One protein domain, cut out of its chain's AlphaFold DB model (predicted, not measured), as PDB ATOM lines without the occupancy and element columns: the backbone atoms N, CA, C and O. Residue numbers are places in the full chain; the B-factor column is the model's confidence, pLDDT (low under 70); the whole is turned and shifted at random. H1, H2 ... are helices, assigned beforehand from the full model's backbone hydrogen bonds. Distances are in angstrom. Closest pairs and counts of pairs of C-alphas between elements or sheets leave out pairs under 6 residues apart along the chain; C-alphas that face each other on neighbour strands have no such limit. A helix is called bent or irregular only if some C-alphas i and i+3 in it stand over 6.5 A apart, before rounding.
ATOM      1  N   ARG A 240     162.207 186.515 112.148       67.75
ATOM      2  CA  ARG A 240     161.020 186.045 111.417       67.75
ATOM      3  C   ARG A 240     161.338 184.923 110.422       67.75
ATOM      4  O   ARG A 240     160.587 183.958 110.314       67.75
ATOM      5  N   SER A 241     162.454 185.032 109.705       66.00
ATOM      6  CA  SER A 241     162.894 183.990 108.766       66.00
ATOM      7  C   SER A 241     163.340 182.723 109.501       66.00
ATOM      8  O   SER A 241     163.020 181.617 109.071       66.00
ATOM      9  N   ALA A 242     164.014 182.874 110.647       66.75
ATOM     10  CA  ALA A 242     164.384 181.762 111.517       66.75
ATOM     11  C   ALA A 242     163.152 181.057 112.110       66.75
ATOM     12  O   ALA A 242     163.145 179.832 112.200       66.75
ATOM     13  N   GLU A 243     162.098 181.801 112.455       74.12
ATOM     14  CA  GLU A 243     160.829 181.243 112.928       74.12
ATOM     15  C   GLU A 243     160.131 180.413 111.843       74.12
ATOM     16  O   GLU A 243     159.774 179.262 112.088       74.12
ATOM     17  N   LEU A 244     160.035 180.935 110.616       74.06
ATOM     18  CA  LEU A 244     159.484 180.191 109.477       74.06
ATOM     19  C   LEU A 244     160.308 178.936 109.146       74.06
ATOM     20  O   LEU A 244     159.745 177.879 108.853       74.06
ATOM     21  N   ARG A 245     161.645 179.013 109.233       75.25
ATOM     22  CA  ARG A 245     162.523 177.848 109.041       75.25
ATOM     23  C   ARG A 245     162.289 176.797 110.126       75.25
ATOM     24  O   ARG A 245     162.136 175.621 109.803       75.25
ATOM     25  N   ALA A 246     162.212 177.216 111.388       80.12
ATOM     26  CA  ALA A 246     161.950 176.324 112.512       80.12
ATOM     27  C   ALA A 246     160.573 175.657 112.404       80.12
ATOM     28  O   ALA A 246     160.467 174.459 112.650       80.12
ATOM     29  N   GLN A 247     159.540 176.383 111.966       83.69
ATOM     30  CA  GLN A 247     158.218 175.806 111.707       83.69
ATOM     31  C   GLN A 247     158.282 174.707 110.640       83.69
ATOM     32  O   GLN A 247     157.778 173.610 110.875       83.69
ATOM     33  N   ASN A 248     158.956 174.950 109.513       83.62
ATOM     34  CA  ASN A 248     159.110 173.950 108.450       83.62
ATOM     35  C   ASN A 248     159.952 172.741 108.893       83.62
ATOM     36  O   ASN A 248     159.617 171.599 108.580       83.62
ATOM     37  N   GLN A 249     161.027 172.968 109.653       86.00
ATOM     38  CA  GLN A 249     161.870 171.896 110.192       86.00
ATOM     39  C   GLN A 249     161.115 171.039 111.211       86.00
ATOM     40  O   GLN A 249     161.180 169.813 111.146       86.00
ATOM     41  N   VAL A 250     160.363 171.663 112.121       88.19
ATOM     42  CA  VAL A 250     159.529 170.955 113.099       88.19
ATOM     43  C   VAL A 250     158.377 170.229 112.413       88.19
ATOM     44  O   VAL A 250     158.104 169.090 112.776       88.19
ATOM     45  N   ALA A 251     157.763 170.805 111.376       86.44
ATOM     46  CA  ALA A 251     156.773 170.106 110.555       86.44
ATOM     47  C   ALA A 251     157.363 168.846 109.906       86.44
ATOM     48  O   ALA A 251     156.745 167.783 109.960       86.44
ATOM     49  N   GLY A 252     158.585 168.941 109.370       88.06
ATOM     50  CA  GLY A 252     159.330 167.794 108.851       88.06
ATOM     51  C   GLY A 252     159.604 166.733 109.920       88.06
ATOM     52  O   GLY A 252     159.349 165.558 109.687       88.06
ATOM     53  N   ILE A 253     160.036 167.134 111.121       90.38
ATOM     54  CA  ILE A 253     160.248 166.211 112.250       90.38
ATOM     55  C   ILE A 253     158.937 165.521 112.650       90.38
ATOM     56  O   ILE A 253     158.926 164.314 112.862       90.38
ATOM     57  N   VAL A 254     157.825 166.254 112.742       91.00
ATOM     58  CA  VAL A 254     156.511 165.686 113.083       91.00
ATOM     59  C   VAL A 254     156.044 164.703 112.004       91.00
ATOM     60  O   VAL A 254     155.532 163.635 112.338       91.00
ATOM     61  N   ALA A 255     156.271 165.007 110.724       89.50
ATOM     62  CA  ALA A 255     155.992 164.081 109.629       89.50
ATOM     63  C   ALA A 255     156.870 162.818 109.696       89.50
ATOM     64  O   ALA A 255     156.356 161.710 109.541       89.50
ATOM     65  N   ASP A 256     158.164 162.967 109.997       90.06
ATOM     66  CA  ASP A 256     159.090 161.846 110.187       90.06
ATOM     67  C   ASP A 256     158.671 160.957 111.365       90.06
ATOM     68  O   ASP A 256     158.710 159.732 111.249       90.06
ATOM     69  N   ILE A 257     158.220 161.552 112.479       90.81
ATOM     70  CA  ILE A 257     157.646 160.815 113.616       90.81
ATOM     71  C   ILE A 257     156.439 160.002 113.145       90.81
ATOM     72  O   ILE A 257     156.372 158.809 113.424       90.81
ATOM     73  N   GLY A 258     155.522 160.609 112.384       88.94
ATOM     74  CA  GLY A 258     154.365 159.911 111.815       88.94
ATOM     75  C   GLY A 258     154.759 158.737 110.908       88.94
ATOM     76  O   GLY A 258     154.217 157.640 111.038       88.94
ATOM     77  N   GLY A 259     155.751 158.925 110.034       89.38
ATOM     78  CA  GLY A 259     156.276 157.856 109.181       89.38
ATOM     79  C   GLY A 259     156.947 156.729 109.977       89.38
ATOM     80  O   GLY A 259     156.743 155.547 109.684       89.38
ATOM     81  N   MET A 260     157.711 157.082 111.014       90.50
ATOM     82  CA  MET A 260     158.366 156.124 111.901       90.50
ATOM     83  C   MET A 260     157.340 155.332 112.712       90.50
ATOM     84  O   MET A 260     157.434 154.113 112.747       90.50
ATOM     85  N   ILE A 261     156.306 155.986 113.250       90.25
ATOM     86  CA  ILE A 261     155.179 155.343 113.937       90.25
ATOM     87  C   ILE A 261     154.561 154.239 113.073       90.25
ATOM     88  O   ILE A 261     154.409 153.118 113.550       90.25
ATOM     89  N   ILE A 262     154.244 154.521 111.804       87.88
ATOM     90  CA  ILE A 262     153.621 153.539 110.899       87.88
ATOM     91  C   ILE A 262     154.555 152.341 110.680       87.88
ATOM     92  O   ILE A 262     154.132 151.183 110.751       87.88
ATOM     93  N   LYS A 263     155.847 152.605 110.457       90.44
ATOM     94  CA  LYS A 263     156.863 151.560 110.276       90.44
ATOM     95  C   LYS A 263     157.012 150.696 111.532       90.44
ATOM     96  O   LYS A 263     157.021 149.467 111.435       90.44
ATOM     97  N   SER A 264     157.111 151.325 112.701       88.94
ATOM     98  CA  SER A 264     157.257 150.645 113.986       88.94
ATOM     99  C   SER A 264     155.992 149.860 114.326       88.94
ATOM    100  O   SER A 264     156.107 148.713 114.748       88.94
ATOM    101  N   GLN A 265     154.800 150.393 114.041       87.94
ATOM    102  CA  GLN A 265     153.523 149.700 114.233       87.94
ATOM    103  C   GLN A 265     153.461 148.407 113.415       87.94
ATOM    104  O   GLN A 265     153.142 147.354 113.971       87.94
ATOM    105  N   LEU A 266     153.837 148.456 112.132       86.88
ATOM    106  CA  LEU A 266     153.885 147.267 111.282       86.88
ATOM    107  C   LEU A 266     154.886 146.238 111.835       86.88
ATOM    108  O   LEU A 266     154.520 145.088 112.074       86.88
ATOM    109  N   SER A 267     156.120 146.663 112.130       88.94
ATOM    110  CA  SER A 267     157.179 145.758 112.601       88.94
ATOM    111  C   SER A 267     156.892 145.135 113.972       88.94
ATOM    112  O   SER A 267     157.147 143.952 114.186       88.94
ATOM    113  N   GLU A 268     156.330 145.903 114.908       88.25
ATOM    114  CA  GLU A 268     156.024 145.424 116.253       88.25
ATOM    115  C   GLU A 268     154.779 144.537 116.258       88.25
ATOM    116  O   GLU A 268     154.735 143.569 117.018       88.25
ATOM    117  N   SER A 269     153.807 144.804 115.376       87.25
ATOM    118  CA  SER A 269     152.666 143.908 115.165       87.25
ATOM    119  C   SER A 269     153.104 142.552 114.599       87.25
ATOM    120  O   SER A 269     152.681 141.513 115.101       87.25
ATOM    121  N   GLU A 270     154.024 142.529 113.630       87.75
ATOM    122  CA  GLU A 270     154.570 141.283 113.090       87.75
ATOM    123  C   GLU A 270     155.383 140.527 114.150       87.75
ATOM    124  O   GLU A 270     155.213 139.318 114.340       87.75
ATOM    125  N   ARG A 271     156.212 141.254 114.910       88.50
ATOM    126  CA  ARG A 271     157.018 140.692 115.998       88.50
ATOM    127  C   ARG A 271     156.152 140.073 117.091       88.50
ATOM    128  O   ARG A 271     156.496 138.995 117.575       88.50
ATOM    129  N   LEU A 272     155.026 140.699 117.447       90.25
ATOM    130  CA  LEU A 272     154.067 140.170 118.422       90.25
ATOM    131  C   LEU A 272     153.640 138.743 118.062       90.25
ATOM    132  O   LEU A 272     153.770 137.839 118.888       90.25
ATOM    133  N   PHE A 273     153.211 138.508 116.823       89.50
ATOM    134  CA  PHE A 273     152.731 137.188 116.396       89.50
ATOM    135  C   PHE A 273     153.843 136.132 116.277       89.50
ATOM    136  O   PHE A 273     153.563 134.931 116.235       89.50
ATOM    137  N   GLN A 274     155.110 136.554 116.267       89.44
ATOM    138  CA  GLN A 274     156.265 135.659 116.301       89.44
ATOM    139  C   GLN A 274     156.706 135.287 117.725       89.44
ATOM    140  O   GLN A 274     157.404 134.276 117.876       89.44
ATOM    141  N   THR A 275     156.296 136.047 118.750       90.56
ATOM    142  CA  THR A 275     156.662 135.784 120.151       90.56
ATOM    143  C   THR A 275     156.137 134.440 120.657       90.56
ATOM    144  O   THR A 275     155.061 133.973 120.279       90.56
ATOM    145  N   GLU A 276     156.905 133.814 121.548       88.44
ATOM    146  CA  GLU A 276     156.547 132.528 122.155       88.44
ATOM    147  C   GLU A 276     155.296 132.642 123.046       88.44
ATOM    148  O   GLU A 276     154.430 131.769 123.005       88.44
ATOM    149  N   GLY A 277     155.138 133.775 123.749       86.25
ATOM    150  CA  GLY A 277     153.965 134.071 124.579       86.25
ATOM    151  C   GLY A 277     152.654 134.113 123.788       86.25
ATOM    152  O   GLY A 277     151.678 133.479 124.192       86.25
ATOM    153  N   TRP A 278     152.632 134.776 122.622       90.12
ATOM    154  CA  TRP A 278     151.453 134.765 121.748       90.12
ATOM    155  C   TRP A 278     151.190 133.382 121.149       90.12
ATOM    156  O   TRP A 278     150.048 132.929 121.132       90.12
ATOM    157  N   PRO A 476     124.897 128.726 120.301       57.81
ATOM    158  CA  PRO A 476     126.211 128.141 120.034       57.81
ATOM    159  C   PRO A 476     126.638 128.339 118.576       57.81
ATOM    160  O   PRO A 476     127.825 128.490 118.285       57.81
ATOM    161  N   SER A 477     125.658 128.426 117.671       64.19
ATOM    162  CA  SER A 477     125.867 128.651 116.243       64.19
ATOM    163  C   SER A 477     126.391 130.056 115.908       64.19
ATOM    164  O   SER A 477     126.999 130.249 114.859       64.19
ATOM    165  N   ARG A 478     126.230 131.038 116.809       73.44
ATOM    166  CA  ARG A 478     126.716 132.420 116.631       73.44
ATOM    167  C   ARG A 478     128.010 132.708 117.380       73.44
ATOM    168  O   ARG A 478     128.790 133.549 116.940       73.44
ATOM    169  N   VAL A 479     128.243 132.025 118.500       77.06
ATOM    170  CA  VAL A 479     129.383 132.299 119.389       77.06
ATOM    171  C   VAL A 479     130.701 131.855 118.760       77.06
ATOM    172  O   VAL A 479     131.676 132.596 118.837       77.06
ATOM    173  N   LEU A 480     130.727 130.704 118.079       82.00
ATOM    174  CA  LEU A 480     131.933 130.222 117.399       82.00
ATOM    175  C   LEU A 480     132.360 131.140 116.229       82.00
ATOM    176  O   LEU A 480     133.499 131.605 116.255       82.00
ATOM    177  N   PRO A 481     131.481 131.511 115.271       84.50
ATOM    178  CA  PRO A 481     131.837 132.483 114.235       84.50
ATOM    179  C   PRO A 481     132.262 133.843 114.796       84.50
ATOM    180  O   PRO A 481     133.162 134.486 114.260       84.50
ATOM    181  N   ALA A 482     131.635 134.297 115.884       85.50
ATOM    182  CA  ALA A 482     131.993 135.563 116.509       85.50
ATOM    183  C   ALA A 482     133.347 135.495 117.243       85.50
ATOM    184  O   ALA A 482     134.105 136.461 117.189       85.50
ATOM    185  N   PHE A 483     133.696 134.353 117.844       88.94
ATOM    186  CA  PHE A 483     135.021 134.098 118.415       88.94
ATOM    187  C   PHE A 483     136.111 134.079 117.334       88.94
ATOM    188  O   PHE A 483     137.136 134.745 117.479       88.94
ATOM    189  N   GLU A 484     135.881 133.372 116.223       87.81
ATOM    190  CA  GLU A 484     136.816 133.355 115.092       87.81
ATOM    191  C   GLU A 484     136.981 134.743 114.470       87.81
ATOM    192  O   GLU A 484     138.106 135.158 114.176       87.81
ATOM    193  N   LYS A 485     135.882 135.498 114.346       90.25
ATOM    194  CA  LYS A 485     135.913 136.893 113.900       90.25
ATOM    195  C   LYS A 485     136.732 137.768 114.848       90.25
ATOM    196  O   LYS A 485     137.621 138.463 114.372       90.25
ATOM    197  N   ALA A 486     136.489 137.712 116.159       89.06
ATOM    198  CA  ALA A 486     137.233 138.501 117.144       89.06
ATOM    199  C   ALA A 486     138.737 138.174 117.116       89.06
ATOM    200  O   ALA A 486     139.582 139.067 117.179       89.06
ATOM    201  N   ARG A 487     139.091 136.894 116.940       89.81
ATOM    202  CA  ARG A 487     140.485 136.458 116.783       89.81
ATOM    203  C   ARG A 487     141.119 136.986 115.490       89.81
ATOM    204  O   ARG A 487     142.281 137.394 115.506       89.81
ATOM    205  N   ALA A 488     140.380 136.991 114.382       89.88
ATOM    206  CA  ALA A 488     140.840 137.564 113.118       89.88
ATOM    207  C   ALA A 488     140.998 139.093 113.201       89.88
ATOM    208  O   ALA A 488     141.994 139.632 112.725       89.88
ATOM    209  N   GLU A 489     140.063 139.780 113.856       90.38
ATOM    210  CA  GLU A 489     140.065 141.231 114.062       90.38
ATOM    211  C   GLU A 489     141.236 141.681 114.949       90.38
ATOM    212  O   GLU A 489     141.921 142.654 114.630       90.38
ATOM    213  N   PHE A 490     141.565 140.909 115.991       90.94
ATOM    214  CA  PHE A 490     142.781 141.128 116.777       90.94
ATOM    215  C   PHE A 490     144.061 140.914 115.952       90.94
ATOM    216  O   PHE A 490     145.009 141.685 116.079       90.94
ATOM    217  N   ARG A 491     144.098 139.897 115.073       87.62
ATOM    218  CA  ARG A 491     145.243 139.683 114.168       87.62
ATOM    219  C   ARG A 491     145.444 140.834 113.182       87.62
ATOM    220  O   ARG A 491     146.581 141.138 112.844       87.62
ATOM    221  N   GLN A 492     144.360 141.453 112.721       86.88
ATOM    222  CA  GLN A 492     144.419 142.613 111.830       86.88
ATOM    223  C   GLN A 492     144.811 143.889 112.579       86.88
ATOM    224  O   GLN A 492     145.601 144.682 112.075       86.88
ATOM    225  N   THR A 493     144.276 144.085 113.787       86.12
ATOM    226  CA  THR A 493     144.531 145.270 114.611       86.12
ATOM    227  C   THR A 493     144.757 144.876 116.075       86.12
ATOM    228  O   THR A 493     143.799 144.730 116.833       86.12
ATOM    229  N   PRO A 494     146.011 144.706 116.524       87.31
ATOM    230  CA  PRO A 494     146.299 144.237 117.880       87.31
ATOM    231  C   PRO A 494     146.066 145.342 118.927       87.31
ATOM    232  O   PRO A 494     146.984 146.068 119.304       87.31
ATOM    233  N   LYS A 495     144.826 145.478 119.415       89.19
ATOM    234  CA  LYS A 495     144.426 146.416 120.485       89.19
ATOM    235  C   LYS A 495     144.103 145.685 121.789       89.19
ATOM    236  O   LYS A 495     143.614 144.558 121.765       89.19
ATOM    237  N   ALA A 496     144.302 146.356 122.925       87.44
ATOM    238  CA  ALA A 496     144.005 145.793 124.245       87.44
ATOM    239  C   ALA A 496     142.517 145.429 124.412       87.44
ATOM    240  O   ALA A 496     142.194 144.368 124.938       87.44
ATOM    241  N   GLU A 497     141.616 146.267 123.895       88.75
ATOM    242  CA  GLU A 497     140.165 146.026 123.913       88.75
ATOM    243  C   GLU A 497     139.777 144.765 123.130       88.75
ATOM    244  O   GLU A 497     138.984 143.954 123.602       88.75
ATOM    245  N   LEU A 498     140.391 144.561 121.960       89.69
ATOM    246  CA  LEU A 498     140.155 143.387 121.119       89.69
ATOM    247  C   LEU A 498     140.716 142.113 121.767       89.69
ATOM    248  O   LEU A 498     140.080 141.066 121.694       89.69
ATOM    249  N   LEU A 499     141.854 142.193 122.471       90.12
ATOM    250  CA  LEU A 499     142.364 141.062 123.256       90.12
ATOM    251  C   LEU A 499     141.403 140.692 124.395       90.12
ATOM    252  O   LEU A 499     141.102 139.514 124.586       90.12
ATOM    253  N   ALA A 500     140.881 141.687 125.117       89.06
ATOM    254  CA  ALA A 500     139.891 141.473 126.171       89.06
ATOM    255  C   ALA A 500     138.585 140.878 125.613       89.06
ATOM    256  O   ALA A 500     137.972 140.012 126.241       89.06
ATOM    257  N   GLN A 501     138.180 141.283 124.405       89.62
ATOM    258  CA  GLN A 501     137.046 140.689 123.705       89.62
ATOM    259  C   GLN A 501     137.307 139.215 123.367       89.62
ATOM    260  O   GLN A 501     136.473 138.368 123.689       89.62
ATOM    261  N   VAL A 502     138.473 138.883 122.801       90.56
ATOM    262  CA  VAL A 502     138.871 137.492 122.521       90.56
ATOM    263  C   VAL A 502     138.874 136.654 123.804       90.56
ATOM    264  O   VAL A 502     138.315 135.558 123.809       90.56
ATOM    265  N   GLN A 503     139.413 137.179 124.908       90.31
ATOM    266  CA  GLN A 503     139.393 136.513 126.215       90.31
ATOM    267  C   GLN A 503     137.962 136.274 126.721       90.31
ATOM    268  O   GLN A 503     137.644 135.177 127.188       90.31
ATOM    269  N   SER A 504     137.090 137.283 126.633       89.25
ATOM    270  CA  SER A 504     135.692 137.166 127.059       89.25
ATOM    271  C   SER A 504     134.966 136.079 126.265       89.25
ATOM    272  O   SER A 504     134.333 135.204 126.854       89.25
ATOM    273  N   MET A 505     135.131 136.066 124.939       87.31
ATOM    274  CA  MET A 505     134.517 135.058 124.069       87.31
ATOM    275  C   MET A 505     135.115 133.661 124.275       87.31
ATOM    276  O   MET A 505     134.369 132.684 124.276       87.31
ATOM    277  N   CYS A 506     136.426 133.557 124.521       88.88
ATOM    278  CA  CYS A 506     137.087 132.300 124.883       88.88
ATOM    279  C   CYS A 506     136.488 131.723 126.171       88.88
ATOM    280  O   CYS A 506     136.051 130.575 126.189       88.88
ATOM    281  N   THR A 507     136.391 132.538 127.227       88.69
ATOM    282  CA  THR A 507     135.843 132.123 128.529       88.69
ATOM    283  C   THR A 507     134.367 131.725 128.419       88.69
ATOM    284  O   THR A 507     133.954 130.728 129.007       88.69
ATOM    285  N   GLN A 508     133.574 132.455 127.625       84.69
ATOM    286  CA  GLN A 508     132.171 132.117 127.360       84.69
ATOM    287  C   GLN A 508     132.029 130.774 126.632       84.69
ATOM    288  O   GLN A 508     131.218 129.939 127.034       84.69
ATOM    289  N   LEU A 509     132.828 130.544 125.585       83.19
ATOM    290  CA  LEU A 509     132.796 129.304 124.812       83.19
ATOM    291  C   LEU A 509     133.287 128.107 125.643       83.19
ATOM    292  O   LEU A 509     132.667 127.046 125.625       83.19
ATOM    293  N   LEU A 510     134.349 128.296 126.429       85.88
ATOM    294  CA  LEU A 510     134.850 127.313 127.391       85.88
ATOM    295  C   LEU A 510     133.791 126.975 128.457       85.88
ATOM    296  O   LEU A 510     133.581 125.803 128.770       85.88
ATOM    297  N   GLY A 511     133.071 127.977 128.971       83.38
ATOM    298  CA  GLY A 511     131.959 127.788 129.909       83.38
ATOM    299  C   GLY A 511     130.823 126.952 129.312       83.38
ATOM    300  O   GLY A 511     130.397 125.963 129.905       83.38
ATOM    301  N   ALA A 512     130.391 127.272 128.091       77.00
ATOM    302  CA  ALA A 512     129.337 126.519 127.405       77.00
ATOM    303  C   ALA A 512     129.745 125.074 127.064       77.00
ATOM    304  O   ALA A 512     128.920 124.164 127.077       77.00
ATOM    305  N   MET A 513     131.025 124.836 126.776       78.81
ATOM    306  CA  MET A 513     131.523 123.489 126.497       78.81
ATOM    307  C   MET A 513     131.803 122.666 127.761       78.81
ATOM    308  O   MET A 513     131.925 121.443 127.685       78.81
ATOM    309  N   THR A 514     131.911 123.296 128.928       82.25
ATOM    310  CA  THR A 514     132.079 122.587 130.207       82.25
ATOM    311  C   THR A 514     130.745 122.238 130.867       82.25
ATOM    312  O   THR A 514     130.702 121.267 131.629       82.25
ATOM    313  N   SER A 515     129.660 122.956 130.549       76.88
ATOM    314  CA  SER A 515     128.302 122.648 131.022       76.88
ATOM    315  C   SER A 515     127.698 121.408 130.351       76.88
ATOM    316  O   SER A 515     126.956 120.664 130.991       76.88
ATOM    317  N   ALA A 516     128.045 121.136 129.089       75.25
ATOM    318  CA  ALA A 516     127.625 119.920 128.404       75.25
ATOM    319  C   ALA A 516     128.541 118.722 128.774       75.25
ATOM    320  O   ALA A 516     129.762 118.770 128.580       75.25
ATOM    321  N   PRO A 517     127.988 117.604 129.287       72.75
ATOM    322  CA  PRO A 517     128.788 116.475 129.770       72.75
ATOM    323  C   PRO A 517     129.561 115.741 128.662       72.75
ATOM    324  O   PRO A 517     130.584 115.126 128.948       72.75
ATOM    325  N   THR A 518     129.116 115.824 127.403       76.31
ATOM    326  CA  THR A 518     129.781 115.191 126.248       76.31
ATOM    327  C   THR A 518     131.027 115.945 125.787       76.31
ATOM    328  O   THR A 518     131.949 115.341 125.241       76.31
ATOM    329  N   THR A 519     131.083 117.254 126.026       78.88
ATOM    330  CA  THR A 519     132.168 118.128 125.562       78.88
ATOM    331  C   THR A 519     133.230 118.370 126.627       78.88
ATOM    332  O   THR A 519     134.371 118.656 126.279       78.88
ATOM    333  N   LYS A 520     132.915 118.156 127.910       80.12
ATOM    334  CA  LYS A 520     133.804 118.406 129.057       80.12
ATOM    335  C   LYS A 520     135.199 117.764 128.955       80.12
ATOM    336  O   LYS A 520     136.186 118.409 129.295       80.12
ATOM    337  N   GLU A 521     135.303 116.525 128.471       80.12
ATOM    338  CA  GLU A 521     136.599 115.840 128.283       80.12
ATOM    339  C   GLU A 521     137.422 116.441 127.125       80.12
ATOM    340  O   GLU A 521     138.649 116.463 127.191       80.12
ATOM    341  N   ARG A 522     136.775 116.996 126.086       79.44
ATOM    342  CA  ARG A 522     137.455 117.549 124.896       79.44
ATOM    343  C   ARG A 522     138.130 118.901 125.145       79.44
ATOM    344  O   ARG A 522     138.997 119.288 124.369       79.44
ATOM    345  N   VAL A 523     137.741 119.616 126.201       82.81
ATOM    346  CA  VAL A 523     138.256 120.964 126.528       82.81
ATOM    347  C   VAL A 523     139.193 120.959 127.736       82.81
ATOM    348  O   VAL A 523     139.635 122.003 128.217       82.81
ATOM    349  N   ARG A 524     139.505 119.771 128.258       79.19
ATOM    350  CA  ARG A 524     140.328 119.604 129.449       79.19
ATOM    351  C   ARG A 524     141.775 120.010 129.147       79.19
ATOM    352  O   ARG A 524     142.435 119.385 128.326       79.19
ATOM    353  N   GLY A 525     142.262 121.046 129.833       80.75
ATOM    354  CA  GLY A 525     143.623 121.573 129.665       80.75
ATOM    355  C   GLY A 525     143.748 122.789 128.740       80.75
ATOM    356  O   GLY A 525     144.863 123.246 128.517       80.75
ATOM    357  N   ILE A 526     142.639 123.329 128.221       85.62
ATOM    358  CA  ILE A 526     142.636 124.606 127.494       85.62
ATOM    359  C   ILE A 526     142.546 125.760 128.496       85.62
ATOM    360  O   ILE A 526     141.625 125.794 129.311       85.62
ATOM    361  N   ASP A 527     143.472 126.715 128.398       87.00
ATOM    362  CA  ASP A 527     143.471 127.941 129.197       87.00
ATOM    363  C   ASP A 527     143.152 129.170 128.330       87.00
ATOM    364  O   ASP A 527     143.765 129.379 127.279       87.00
ATOM    365  N   CYS A 528     142.184 129.972 128.782       87.19
ATOM    366  CA  CYS A 528     141.766 131.226 128.158       87.19
ATOM    367  C   CYS A 528     142.444 132.467 128.775       87.19
ATOM    368  O   CYS A 528     142.170 133.574 128.303       87.19
ATOM    369  N   ASP A 529     143.305 132.319 129.792       87.38
ATOM    370  CA  ASP A 529     144.045 133.426 130.415       87.38
ATOM    371  C   ASP A 529     145.068 134.038 129.430       87.38
ATOM    372  O   ASP A 529     145.985 133.346 128.975       87.38
ATOM    373  N   PRO A 530     144.949 135.333 129.078       87.25
ATOM    374  CA  PRO A 530     145.845 135.969 128.127       87.25
ATOM    375  C   PRO A 530     147.155 136.471 128.750       87.25
ATOM    376  O   PRO A 530     147.884 137.141 128.033       87.25
ATOM    377  N   LYS A 531     147.495 136.223 130.027       87.19
ATOM    378  CA  LYS A 531     148.687 136.812 130.695       87.19
ATOM    379  C   LYS A 531     149.964 136.853 129.846       87.19
ATOM    380  O   LYS A 531     150.522 137.926 129.637       87.19
ATOM    381  N   THR A 532     150.400 135.715 129.308       85.56
ATOM    382  CA  THR A 532     151.626 135.625 128.491       85.56
ATOM    383  C   THR A 532     151.501 136.371 127.159       85.56
ATOM    384  O   THR A 532     152.468 136.954 126.669       85.56
ATOM    385  N   ALA A 533     150.298 136.404 126.581       85.19
ATOM    386  CA  ALA A 533     149.986 137.171 125.382       85.19
ATOM    387  C   ALA A 533     149.890 138.679 125.667       85.19
ATOM    388  O   ALA A 533     150.332 139.480 124.847       85.19
ATOM    389  N   ALA A 534     149.361 139.080 126.823       86.44
ATOM    390  CA  ALA A 534     149.257 140.467 127.259       86.44
ATOM    391  C   ALA A 534     150.644 141.060 127.546       86.44
ATOM    392  O   ALA A 534     150.927 142.172 127.108       86.44
ATOM    393  N   GLU A 535     151.536 140.296 128.184       87.50
ATOM    394  CA  GLU A 535     152.941 140.675 128.381       87.50
ATOM    395  C   GLU A 535     153.680 140.832 127.044       87.50
ATOM    396  O   GLU A 535     154.347 141.843 126.818       87.50
ATOM    397  N   ALA A 536     153.501 139.890 126.112       85.94
ATOM    398  CA  ALA A 536     154.076 139.989 124.770       85.94
ATOM    399  C   ALA A 536     153.511 141.177 123.961       85.94
ATOM    400  O   ALA A 536     154.230 141.796 123.175       85.94
ATOM    401  N   SER A 537     152.237 141.522 124.179       86.62
ATOM    402  CA  SER A 537     151.535 142.621 123.496       86.62
ATOM    403  C   SER A 537     151.763 143.990 124.134       86.62
ATOM    404  O   SER A 537     151.446 145.000 123.507       86.62
ATOM    405  N   ALA A 538     152.335 144.062 125.341       85.69
ATOM    406  CA  ALA A 538     152.459 145.301 126.111       85.69
ATOM    407  C   ALA A 538     153.150 146.428 125.326       85.69
ATOM    408  O   ALA A 538     152.726 147.581 125.389       85.69
ATOM    409  N   ARG A 539     154.170 146.097 124.522       85.06
ATOM    410  CA  ARG A 539     154.870 147.083 123.686       85.06
ATOM    411  C   ARG A 539     153.999 147.615 122.546       85.06
ATOM    412  O   ARG A 539     154.021 148.811 122.282       85.06
ATOM    413  N   VAL A 540     153.221 146.748 121.898       88.62
ATOM    414  CA  VAL A 540     152.291 147.142 120.828       88.62
ATOM    415  C   VAL A 540     151.143 147.973 121.399       88.62
ATOM    416  O   VAL A 540     150.729 148.952 120.789       88.62
ATOM    417  N   PHE A 541     150.663 147.637 122.599       90.06
ATOM    418  CA  PHE A 541     149.639 148.422 123.284       90.06
ATOM    419  C   PHE A 541     150.148 149.806 123.681       90.06
ATOM    420  O   PHE A 541     149.458 150.782 123.400       90.06
ATOM    421  N   ALA A 542     151.360 149.899 124.236       86.69
ATOM    422  CA  ALA A 542     152.002 151.174 124.550       86.69
ATOM    423  C   ALA A 542     152.191 152.048 123.297       86.69
ATOM    424  O   ALA A 542     151.887 153.242 123.323       86.69
ATOM    425  N   LEU A 543     152.617 151.441 122.184       88.94
ATOM    426  CA  LEU A 543     152.735 152.129 120.901       88.94
ATOM    427  C   LEU A 543     151.365 152.619 120.413       88.94
ATOM    428  O   LEU A 543     151.224 153.795 120.115       88.94
ATOM    429  N   ASN A 544     150.329 151.773 120.414       89.38
ATOM    430  CA  ASN A 544     148.978 152.165 119.996       89.38
ATOM    431  C   ASN A 544     148.385 153.289 120.862       89.38
ATOM    432  O   ASN A 544     147.721 154.176 120.330       89.38
ATOM    433  N   THR A 545     148.632 153.297 122.177       89.19
ATOM    434  CA  THR A 545     148.253 154.436 123.033       89.19
ATOM    435  C   THR A 545     149.024 155.705 122.678       89.19
ATOM    436  O   THR A 545     148.441 156.788 122.689       89.19
ATOM    437  N   GLY A 546     150.303 155.574 122.312       88.38
ATOM    438  CA  GLY A 546     151.120 156.686 121.828       88.38
ATOM    439  C   GLY A 546     150.634 157.244 120.489       88.38
ATOM    440  O   GLY A 546     150.562 158.454 120.317       88.38
ATOM    441  N   ILE A 547     150.183 156.390 119.566       90.19
ATOM    442  CA  ILE A 547     149.589 156.820 118.287       90.19
ATOM    443  C   ILE A 547     148.394 157.743 118.531       90.19
ATOM    444  O   ILE A 547     148.331 158.833 117.968       90.19
ATOM    445  N   VAL A 548     147.481 157.345 119.420       90.38
ATOM    446  CA  VAL A 548     146.296 158.149 119.753       90.38
ATOM    447  C   VAL A 548     146.699 159.479 120.401       90.38
ATOM    448  O   VAL A 548     146.159 160.529 120.050       90.38
ATOM    449  N   ALA A 549     147.679 159.469 121.312       89.19
ATOM    450  CA  ALA A 549     148.199 160.691 121.926       89.19
ATOM    451  C   ALA A 549     148.862 161.624 120.895       89.19
ATOM    452  O   ALA A 549     148.615 162.832 120.905       89.19
ATOM    453  N   PHE A 550     149.635 161.070 119.960       91.75
ATOM    454  CA  PHE A 550     150.277 161.805 118.874       91.75
ATOM    455  C   PHE A 550     149.257 162.397 117.892       91.75
ATOM    456  O   PHE A 550     149.361 163.571 117.537       91.75
ATOM    457  N   GLU A 551     148.225 161.656 117.489       88.62
ATOM    458  CA  GLU A 551     147.164 162.183 116.622       88.62
ATOM    459  C   GLU A 551     146.412 163.345 117.297       88.62
ATOM    460  O   GLU A 551     146.228 164.418 116.712       88.62
ATOM    461  N   MET A 552     146.063 163.193 118.578       87.50
ATOM    462  CA  MET A 552     145.369 164.236 119.341       87.50
ATOM    463  C   MET A 552     146.250 165.443 119.669       87.50
ATOM    464  O   MET A 552     145.748 166.566 119.704       87.50
ATOM    465  N   GLY A 553     147.552 165.258 119.887       85.25
ATOM    466  CA  GLY A 553     148.457 166.298 120.390       85.25
ATOM    467  C   GLY A 553     149.368 166.936 119.343       85.25
ATOM    468  O   GLY A 553     149.729 168.099 119.494       85.25
ATOM    469  N   CYS A 554     149.696 166.215 118.273       88.62
ATOM    470  CA  CYS A 554     150.817 166.546 117.389       88.62
ATOM    471  C   CYS A 554     150.482 166.525 115.900       88.62
ATOM    472  O   CYS A 554     151.027 167.333 115.151       88.62
ATOM    473  N   ALA A 555     149.565 165.660 115.464       82.88
ATOM    474  CA  ALA A 555     149.109 165.663 114.080       82.88
ATOM    475  C   ALA A 555     148.246 166.907 113.780       82.88
ATOM    476  O   ALA A 555     147.392 167.289 114.591       82.88
ATOM    477  N   GLY A 556     148.467 167.514 112.608       78.38
ATOM    478  CA  GLY A 556     147.745 168.691 112.103       78.38
ATOM    479  C   GLY A 556     148.560 169.993 112.154       78.38
ATOM    480  O   GLY A 556     149.120 170.346 113.191       78.38
ATOM    481  N   GLY A 557     148.607 170.725 111.032       73.75
ATOM    482  CA  GLY A 557     149.392 171.964 110.884       73.75
ATOM    483  C   GLY A 557     148.964 173.101 111.818       73.75
ATOM    484  O   GLY A 557     149.797 173.898 112.247       73.75
ATOM    485  N   ASP A 558     147.694 173.121 112.225       78.12
ATOM    486  CA  ASP A 558     147.125 174.152 113.103       78.12
ATOM    487  C   ASP A 558     147.795 174.190 114.486       78.12
ATOM    488  O   ASP A 558     147.894 175.243 115.116       78.12
ATOM    489  N   LYS A 559     148.317 173.047 114.954       81.44
ATOM    490  CA  LYS A 559     149.004 172.945 116.252       81.44
ATOM    491  C   LYS A 559     150.400 173.558 116.239       81.44
ATOM    492  O   LYS A 559     150.869 174.009 117.283       81.44
ATOM    493  N   LEU A 560     151.039 173.613 115.067       79.62
ATOM    494  CA  LEU A 560     152.328 174.281 114.887       79.62
ATOM    495  C   LEU A 560     152.156 175.804 114.830       79.62
ATOM    496  O   LEU A 560     152.964 176.523 115.408       79.62
ATOM    497  N   ALA A 561     151.076 176.292 114.209       74.44
ATOM    498  CA  ALA A 561     150.781 177.724 114.100       74.44
ATOM    499  C   ALA A 561     150.461 178.399 115.451       74.44
ATOM    500  O   ALA A 561     150.534 179.621 115.571       74.44
ATOM    501  N   LEU A 562     150.112 177.614 116.478       78.19
ATOM    502  CA  LEU A 562     149.855 178.103 117.837       78.19
ATOM    503  C   LEU A 562     151.136 178.464 118.611       78.19
ATOM    504  O   LEU A 562     151.048 179.180 119.612       78.19
ATOM    505  N   GLN A 563     152.309 177.991 118.175       80.81
ATOM    506  CA  GLN A 563     153.580 178.260 118.852       80.81
ATOM    507  C   GLN A 563     154.173 179.586 118.370       80.81
ATOM    508  O   GLN A 563     154.400 179.772 117.177       80.81
ATOM    509  N   LYS A 564     154.421 180.508 119.308       74.81
ATOM    510  CA  LYS A 564     154.878 181.883 119.024       74.81
ATOM    511  C   LYS A 564     156.395 182.060 119.060       74.81
ATOM    512  O   LYS A 564     156.883 183.149 118.778       74.81
ATOM    513  N   SER A 565     157.133 181.050 119.514       79.81
ATOM    514  CA  SER A 565     158.586 181.123 119.623       79.81
ATOM    515  C   SER A 565     159.254 179.857 119.105       79.81
ATOM    516  O   SER A 565     158.676 178.768 119.088       79.81
ATOM    517  N   VAL A 566     160.511 180.005 118.693       79.38
ATOM    518  CA  VAL A 566     161.321 178.893 118.188       79.38
ATOM    519  C   VAL A 566     161.630 177.873 119.286       79.38
ATOM    520  O   VAL A 566     161.620 176.673 119.024       79.38
ATOM    521  N   ASP A 567     161.849 178.326 120.523       82.50
ATOM    522  CA  ASP A 567     162.041 177.429 121.669       82.50
ATOM    523  C   ASP A 567     160.764 176.622 121.966       82.50
ATOM    524  O   ASP A 567     160.846 175.417 122.224       82.50
ATOM    525  N   ASP A 568     159.583 177.236 121.829       85.19
ATOM    526  CA  ASP A 568     158.298 176.543 121.991       85.19
ATOM    527  C   ASP A 568     158.060 175.508 120.880       85.19
ATOM    528  O   ASP A 568     157.553 174.418 121.151       85.19
ATOM    529  N   LEU A 569     158.480 175.792 119.640       87.19
ATOM    530  CA  LEU A 569     158.400 174.852 118.513       87.19
ATOM    531  C   LEU A 569     159.257 173.598 118.743       87.19
ATOM    532  O   LEU A 569     158.789 172.473 118.540       87.19
ATOM    533  N   PHE A 570     160.497 173.755 119.213       87.88
ATOM    534  CA  PHE A 570     161.338 172.601 119.547       87.88
ATOM    535  C   PHE A 570     160.857 171.886 120.817       87.88
ATOM    536  O   PHE A 570     160.871 170.652 120.860       87.88
ATOM    537  N   GLY A 571     160.342 172.619 121.811       88.00
ATOM    538  CA  GLY A 571     159.661 172.045 122.974       88.00
ATOM    539  C   GLY A 571     158.460 171.182 122.577       88.00
ATOM    540  O   GLY A 571     158.317 170.054 123.056       88.00
ATOM    541  N   PHE A 572     157.660 171.656 121.621       90.44
ATOM    542  CA  PHE A 572     156.565 170.905 121.014       90.44
ATOM    543  C   PHE A 572     157.067 169.643 120.301       90.44
ATOM    544  O   PHE A 572     156.547 168.560 120.560       90.44
ATOM    545  N   SER A 573     158.129 169.731 119.492       89.69
ATOM    546  CA  SER A 573     158.700 168.555 118.813       89.69
ATOM    547  C   SER A 573     159.150 167.465 119.800       89.69
ATOM    548  O   SER A 573     158.846 166.288 119.603       89.69
ATOM    549  N   ARG A 574     159.787 167.841 120.921       90.94
ATOM    550  CA  ARG A 574     160.201 166.900 121.978       90.94
ATOM    551  C   ARG A 574     159.003 166.252 122.659       90.94
ATOM    552  O   ARG A 574     159.037 165.050 122.920       90.94
ATOM    553  N   LYS A 575     157.946 167.032 122.911       91.06
ATOM    554  CA  LYS A 575     156.681 166.515 123.436       91.06
ATOM    555  C   LYS A 575     156.064 165.504 122.469       91.06
ATOM    556  O   LYS A 575     155.673 164.430 122.897       91.06
ATOM    557  N   CYS A 576     156.077 165.780 121.168       91.38
ATOM    558  CA  CYS A 576     155.559 164.855 120.163       91.38
ATOM    559  C   CYS A 576     156.343 163.547 120.072       91.38
ATOM    560  O   CYS A 576     155.740 162.488 119.922       91.38
ATOM    561  N   VAL A 577     157.670 163.592 120.224       91.81
ATOM    562  CA  VAL A 577     158.474 162.370 120.350       91.81
ATOM    563  C   VAL A 577     158.084 161.599 121.616       91.81
ATOM    564  O   VAL A 577     157.939 160.382 121.565       91.81
ATOM    565  N   GLN A 578     157.869 162.279 122.742       89.50
ATOM    566  CA  GLN A 578     157.450 161.632 123.989       89.50
ATOM    567  C   GLN A 578     156.050 161.003 123.889       89.50
ATOM    568  O   GLN A 578     155.854 159.883 124.360       89.50
ATOM    569  N   ASP A 579     155.111 161.692 123.243       89.50
ATOM    570  CA  ASP A 579     153.723 161.252 123.093       89.50
ATOM    571  C   ASP A 579     153.577 160.146 122.028       89.50
ATOM    572  O   ASP A 579     152.604 159.407 122.063       89.50
ATOM    573  N   SER A 580     154.554 159.968 121.126       87.31
ATOM    574  CA  SER A 580     154.510 158.989 120.021       87.31
ATOM    575  C   SER A 580     154.509 157.510 120.431       87.31
ATOM    576  O   SER A 580     154.128 156.654 119.634       87.31
ATOM    577  N   GLY A 581     154.958 157.178 121.648       85.75
ATOM    578  CA  GLY A 581     155.089 155.786 122.106       85.75
ATOM    579  C   GLY A 581     156.167 154.959 121.382       85.75
ATOM    580  O   GLY A 581     156.171 153.732 121.501       85.75
ATOM    581  N   LEU A 582     157.070 155.608 120.633       89.00
ATOM    582  CA  LEU A 582     158.172 154.965 119.907       89.00
ATOM    583  C   LEU A 582     159.193 154.288 120.838       89.00
ATOM    584  O   LEU A 582     159.302 154.587 122.029       89.00
ATOM    585  N   GLY A 583     159.990 153.366 120.284       86.06
ATOM    586  CA  GLY A 583     161.051 152.697 121.037       86.06
ATOM    587  C   GLY A 583     162.160 153.658 121.488       86.06
ATOM    588  O   GLY A 583     162.341 154.737 120.925       86.06
ATOM    589  N   SER A 584     162.969 153.251 122.472       85.12
ATOM    590  CA  SER A 584     164.072 154.080 122.994       85.12
ATOM    591  C   SER A 584     165.116 154.440 121.931       85.12
ATOM    592  O   SER A 584     165.589 155.572 121.906       85.12
ATOM    593  N   LYS A 585     165.443 153.508 121.027       87.44
ATOM    594  CA  LYS A 585     166.394 153.731 119.926       87.44
ATOM    595  C   LYS A 585     165.896 154.790 118.933       87.44
ATOM    596  O   LYS A 585     166.641 155.692 118.578       87.44
ATOM    597  N   GLU A 586     164.638 154.674 118.522       89.19
ATOM    598  CA  GLU A 586     163.956 155.586 117.591       89.19
ATOM    599  C   GLU A 586     163.782 156.981 118.205       89.19
ATOM    600  O   GLU A 586     164.081 157.999 117.586       89.19
ATOM    601  N   THR A 587     163.376 157.017 119.475       89.69
ATOM    602  CA  THR A 587     163.272 158.242 120.273       89.69
ATOM    603  C   THR A 587     164.613 158.969 120.370       89.69
ATOM    604  O   THR A 587     164.655 160.194 120.273       89.69
ATOM    605  N   GLU A 588     165.712 158.238 120.562       90.62
ATOM    606  CA  GLU A 588     167.053 158.820 120.650       90.62
ATOM    607  C   GLU A 588     167.529 159.375 119.302       90.62
ATOM    608  O   GLU A 588     168.055 160.483 119.256       90.62
ATOM    609  N   GLU A 589     167.269 158.673 118.197       91.44
ATOM    610  CA  GLU A 589     167.568 159.157 116.842       91.44
ATOM    611  C   GLU A 589     166.838 160.479 116.541       91.44
ATOM    612  O   GLU A 589     167.446 161.455 116.091       91.44
ATOM    613  N   LEU A 590     165.548 160.556 116.882       91.88
ATOM    614  CA  LEU A 590     164.749 161.772 116.726       91.88
ATOM    615  C   LEU A 590     165.222 162.901 117.652       91.88
ATOM    616  O   LEU A 590     165.302 164.051 117.222       91.88
ATOM    617  N   ARG A 591     165.594 162.598 118.903       89.38
ATOM    618  CA  ARG A 591     166.163 163.591 119.834       89.38
ATOM    619  C   ARG A 591     167.502 164.130 119.354       89.38
ATOM    620  O   ARG A 591     167.726 165.333 119.453       89.38
ATOM    621  N   GLN A 592     168.373 163.281 118.816       89.94
ATOM    622  CA  GLN A 592     169.644 163.710 118.234       89.94
ATOM    623  C   GLN A 592     169.416 164.622 117.030       89.94
ATOM    624  O   GLN A 592     170.061 165.664 116.936       89.94
ATOM    625  N   LYS A 593     168.448 164.293 116.166       88.31
ATOM    626  CA  LYS A 593     168.054 165.146 115.038       88.31
ATOM    627  C   LYS A 593     167.517 166.503 115.505       88.31
ATOM    628  O   LYS A 593     167.958 167.530 114.994       88.31
ATOM    629  N   ILE A 594     166.633 166.521 116.506       88.69
ATOM    630  CA  ILE A 594     166.105 167.754 117.118       88.69
ATOM    631  C   ILE A 594     167.245 168.602 117.699       88.69
ATOM    632  O   ILE A 594     167.366 169.777 117.359       88.69
ATOM    633  N   ASN A 595     168.116 168.007 118.518       85.50
ATOM    634  CA  ASN A 595     169.234 168.713 119.148       85.50
ATOM    635  C   ASN A 595     170.233 169.248 118.112       85.50
ATOM    636  O   ASN A 595     170.736 170.358 118.264       85.50
ATOM    637  N   PHE A 596     170.509 168.490 117.047       82.44
ATOM    638  CA  PHE A 596     171.377 168.931 115.955       82.44
ATOM    639  C   PHE A 596     170.810 170.160 115.237       82.44
ATOM    640  O   PHE A 596     171.550 171.090 114.924       82.44
ATOM    641  N   ILE A 597     169.498 170.189 114.996       79.44
ATOM    642  CA  ILE A 597     168.837 171.336 114.368       79.44
ATOM    643  C   ILE A 597     168.861 172.552 115.311       79.44
ATOM    644  O   ILE A 597     169.152 173.662 114.873       79.44
ATOM    645  N   GLU A 598     168.640 172.345 116.609       78.31
ATOM    646  CA  GLU A 598     168.673 173.408 117.621       78.31
ATOM    647  C   GLU A 598     170.077 174.010 117.824       78.31
ATOM    648  O   GLU A 598     170.212 175.221 118.000       78.31
ATOM    649  N   LEU A 599     171.135 173.194 117.749       71.12
ATOM    650  CA  LEU A 599     172.534 173.639 117.824       71.12
ATOM    651  C   LEU A 599     172.962 174.485 116.614       71.12
ATOM    652  O   LEU A 599     173.834 175.342 116.746       71.12
ATOM    653  N   ASN A 600     172.338 174.279 115.452       66.56
ATOM    654  CA  ASN A 600     172.631 175.009 114.214       66.56
ATOM    655  C   ASN A 600     171.729 176.242 114.001       66.56
ATOM    656  O   ASN A 600     171.657 176.773 112.890       66.56
ATOM    657  N   ARG A 601     171.031 176.702 115.047       68.31
ATOM    658  CA  ARG A 601     170.082 177.827 114.996       68.31
ATOM    659  C   ARG A 601     170.775 179.190 114.862       68.31
ATOM    660  O   ARG A 601     171.763 179.456 115.537       68.31
ATOM    661  N   ASP A 602     170.203 180.079 114.042       55.59
ATOM    662  CA  ASP A 602     170.803 181.360 113.609       55.59
ATOM    663  C   ASP A 602     171.140 182.378 114.718       55.59
ATOM    664  O   ASP A 602     171.946 183.281 114.508       55.59
ATOM    665  N   ASP A 603     170.526 182.269 115.890       56.78
ATOM    666  CA  ASP A 603     170.714 183.164 117.040       56.78
ATOM    667  C   ASP A 603     171.779 182.669 118.040       56.78
ATOM    668  O   ASP A 603     172.256 183.452 118.861       56.78
ATOM    669  N   LYS A 604     172.170 181.389 117.963       55.41
ATOM    670  CA  LYS A 604     173.218 180.763 118.794       55.41
ATOM    671  C   LYS A 604     174.418 180.276 117.980       55.41
ATOM    672  O   LYS A 604     175.487 180.056 118.546       55.41
ATOM    673  N   ALA A 605     174.251 180.090 116.674       57.00
ATOM    674  CA  ALA A 605     175.293 179.615 115.785       57.00
ATOM    675  C   ALA A 605     176.294 180.724 115.433       57.00
ATOM    676  O   ALA A 605     175.974 181.913 115.379       57.00
ATOM    677  N   ASN A 606     177.533 180.319 115.144       60.38
ATOM    678  CA  ASN A 606     178.541 181.228 114.609       60.38
ATOM    679  C   ASN A 606     178.043 181.872 113.307       60.38
ATOM    680  O   ASN A 606     177.444 181.203 112.467       60.38
ATOM    681  N   ARG A 607     178.376 183.150 113.092       63.88
ATOM    682  CA  ARG A 607     177.985 183.947 111.908       63.88
ATOM    683  C   ARG A 607     178.304 183.271 110.562       63.88
ATOM    684  O   ARG A 607     177.596 183.487 109.583       63.88
ATOM    685  N   PHE A 608     179.319 182.405 110.531       62.25
ATOM    686  CA  PHE A 608     179.649 181.545 109.386       62.25
ATOM    687  C   PHE A 608     178.530 180.553 109.032       62.25
ATOM    688  O   PHE A 608     178.189 180.370 107.871       62.25
ATOM    689  N   VAL A 609     177.934 179.920 110.042       63.53
ATOM    690  CA  VAL A 609     176.823 178.979 109.858       63.53
ATOM    691  C   VAL A 609     175.567 179.741 109.447       63.53
ATOM    692  O   VAL A 609     174.881 179.311 108.533       63.53
ATOM    693  N   VAL A 610     175.329 180.923 110.027       66.50
ATOM    694  CA  VAL A 610     174.208 181.807 109.651       66.50
ATOM    695  C   VAL A 610     174.273 182.209 108.177       66.50
ATOM    696  O   VAL A 610     173.285 182.146 107.450       66.50
ATOM    697  N   THR A 611     175.457 182.609 107.718       65.31
ATOM    698  CA  THR A 611     175.674 183.004 106.322       65.31
ATOM    699  C   THR A 611     175.586 181.822 105.363       65.31
ATOM    700  O   THR A 611     174.988 181.947 104.298       65.31
ATOM    701  N   TRP A 612     176.116 180.659 105.744       69.38
ATOM    702  CA  TRP A 612     175.990 179.435 104.954       69.38
ATOM    703  C   TRP A 612     174.538 178.949 104.847       69.38
ATOM    704  O   TRP A 612     174.071 178.625 103.754       69.38
ATOM    705  N   ASN A 613     173.805 178.969 105.960       64.50
ATOM    706  CA  ASN A 613     172.383 178.646 106.003       64.50
ATOM    707  C   ASN A 613     171.591 179.588 105.091       64.50
ATOM    708  O   ASN A 613     170.803 179.114 104.282       64.50
ATOM    709  N   ALA A 614     171.882 180.893 105.113       65.06
ATOM    710  CA  ALA A 614     171.220 181.861 104.237       65.06
ATOM    711  C   ALA A 614     171.380 181.544 102.734       65.06
ATOM    712  O   ALA A 614     170.467 181.826 101.953       65.06
ATOM    713  N   PHE A 615     172.501 180.937 102.318       67.56
ATOM    714  CA  PHE A 615     172.665 180.429 100.949       67.56
ATOM    715  C   PHE A 615     171.866 179.147 100.702       67.56
ATOM    716  O   PHE A 615     171.248 179.019  99.648       67.56
TER     717      PHE A 615
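What this domain is: This is residues 240 to 278 and 476 to 615 of the 1121 residues of an uncharacterized protein of Hyphomicrobiaceae bacterium (UniProt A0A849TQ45). The model is a long rod of helices: H1 runs along one part of it, with the helical hairpin of H6 and H7 beside its earlier residues and H4 beside its later ones, while a second helical hairpin, H2 and H3, makes the other end of the rod. From the end of H3 the chain folds back over residues 516 to 530 to H4, and the short H8 lies at the opposite end of the rod, touching no helix. The printed part has 179 residues with eight named helices, H1 to H8 in order along the chain, and no named strand; its class is all helix, with 138 residues in the helices. It is only just extended, close to loose, with a radius of gyration of the C-alphas of 24.0 A, and it spans 85 by 30 by 20 A.

Where its parts are: H1, the longest helix, covers residues 240 to 274, from C-alpha 240 at (161.020, 186.045, 111.417) to C-alpha 274 at (156.265, 135.659, 116.301), 50.8 A. H2, residues 476 to 492, is 24.7 A long and is neither bent nor irregular, but only just: C-alphas 477 and 480 are 6.4 A apart. H3, residues 496 to 515, measures 28.8 A. H4, residues 531 to 553, measures 31.2 A; it is irregular, with C-alphas 536 and 539 standing 7.2 A apart, and has a kink of 49 degrees near residue 538. H5 is residues 558 to 561, 5.2 A. H6 is residues 566 to 579, 19.8 A, and H7 is residues 584 to 599, 21.9 A. H8, residues 607 to 615, measures 12.7 A and ends at C-alpha 615 at (172.665, 180.429, 100.949).

How they stand to each other: H1, H4, H6 and H7 form an up and down bundle, in which each helix runs against the one before it in the chain. H1 and H6 are the hubs, touching three helices each. With residues 242 to 257 alone H1 touches H6, the same way at a shallow tilt of 7 degrees; their closest C-alphas, of Glu 243 and Val 566, are 5.8 A apart. With residues 253 to 260 alone H1 touches H7, opposite ways at a shallow tilt of 9 degrees, closest at the C-alphas of Ile 253 and Leu 590, 7.7 A. With residues 261 to 272 alone H1 touches H4, opposite ways at a shallow tilt of 21 degrees, closest at the C-alphas of Glu 268 and Val 540, 6.1 A. Residues 546 to 553 of H4 touch residues 576 to 579 of H6, closest at the C-alphas of Gly 546 and Asp 579, 5.4 A. H6 and H7 are a helical hairpin at a shallow tilt of 3 degrees, with the C-alphas of Val 577 and Thr 587 closest, 6.3 A. H5 is close to H1 but not clearly touching it, the closest C-alphas being those of Gln 247 and Leu 560, 6.9 A. H2 and H3 are the other helical hairpin, at a shallow tilt of 27 degrees, with the C-alphas of Phe 490 and Leu 498 closest, 5.6 A. H1 and H2 are near each other, with 5 pairs of C-alphas within 10 A. H3 and H4 are close but not clearly touching, closest at the C-alphas of Ala 496 and Phe 541, 6.3 A. H7 and H8 are apart. Every O i to N i+4 pair is within hydrogen-bond range in H3, H6, H7 and H8; the counts are 30 of 31 in H1, 11 of 13 in H2 and 17 of 19 in H4, and H5 is too short for such a pair.

The domain as a whole: The two C-alphas farthest apart, those of Pro 517 and Arg 607, are 85.4 A apart. Residues 279 to 475 are not printed, and C-alphas 278 and 476 stand 26.2 A apart across this cut. Of the links that are printed whole, the one from H3 to H4, 15 residues, is long. The mean pLDDT of the printed part is 83.2; residues 240 to 242, 476 to 477 and 600 to 615 are under 70.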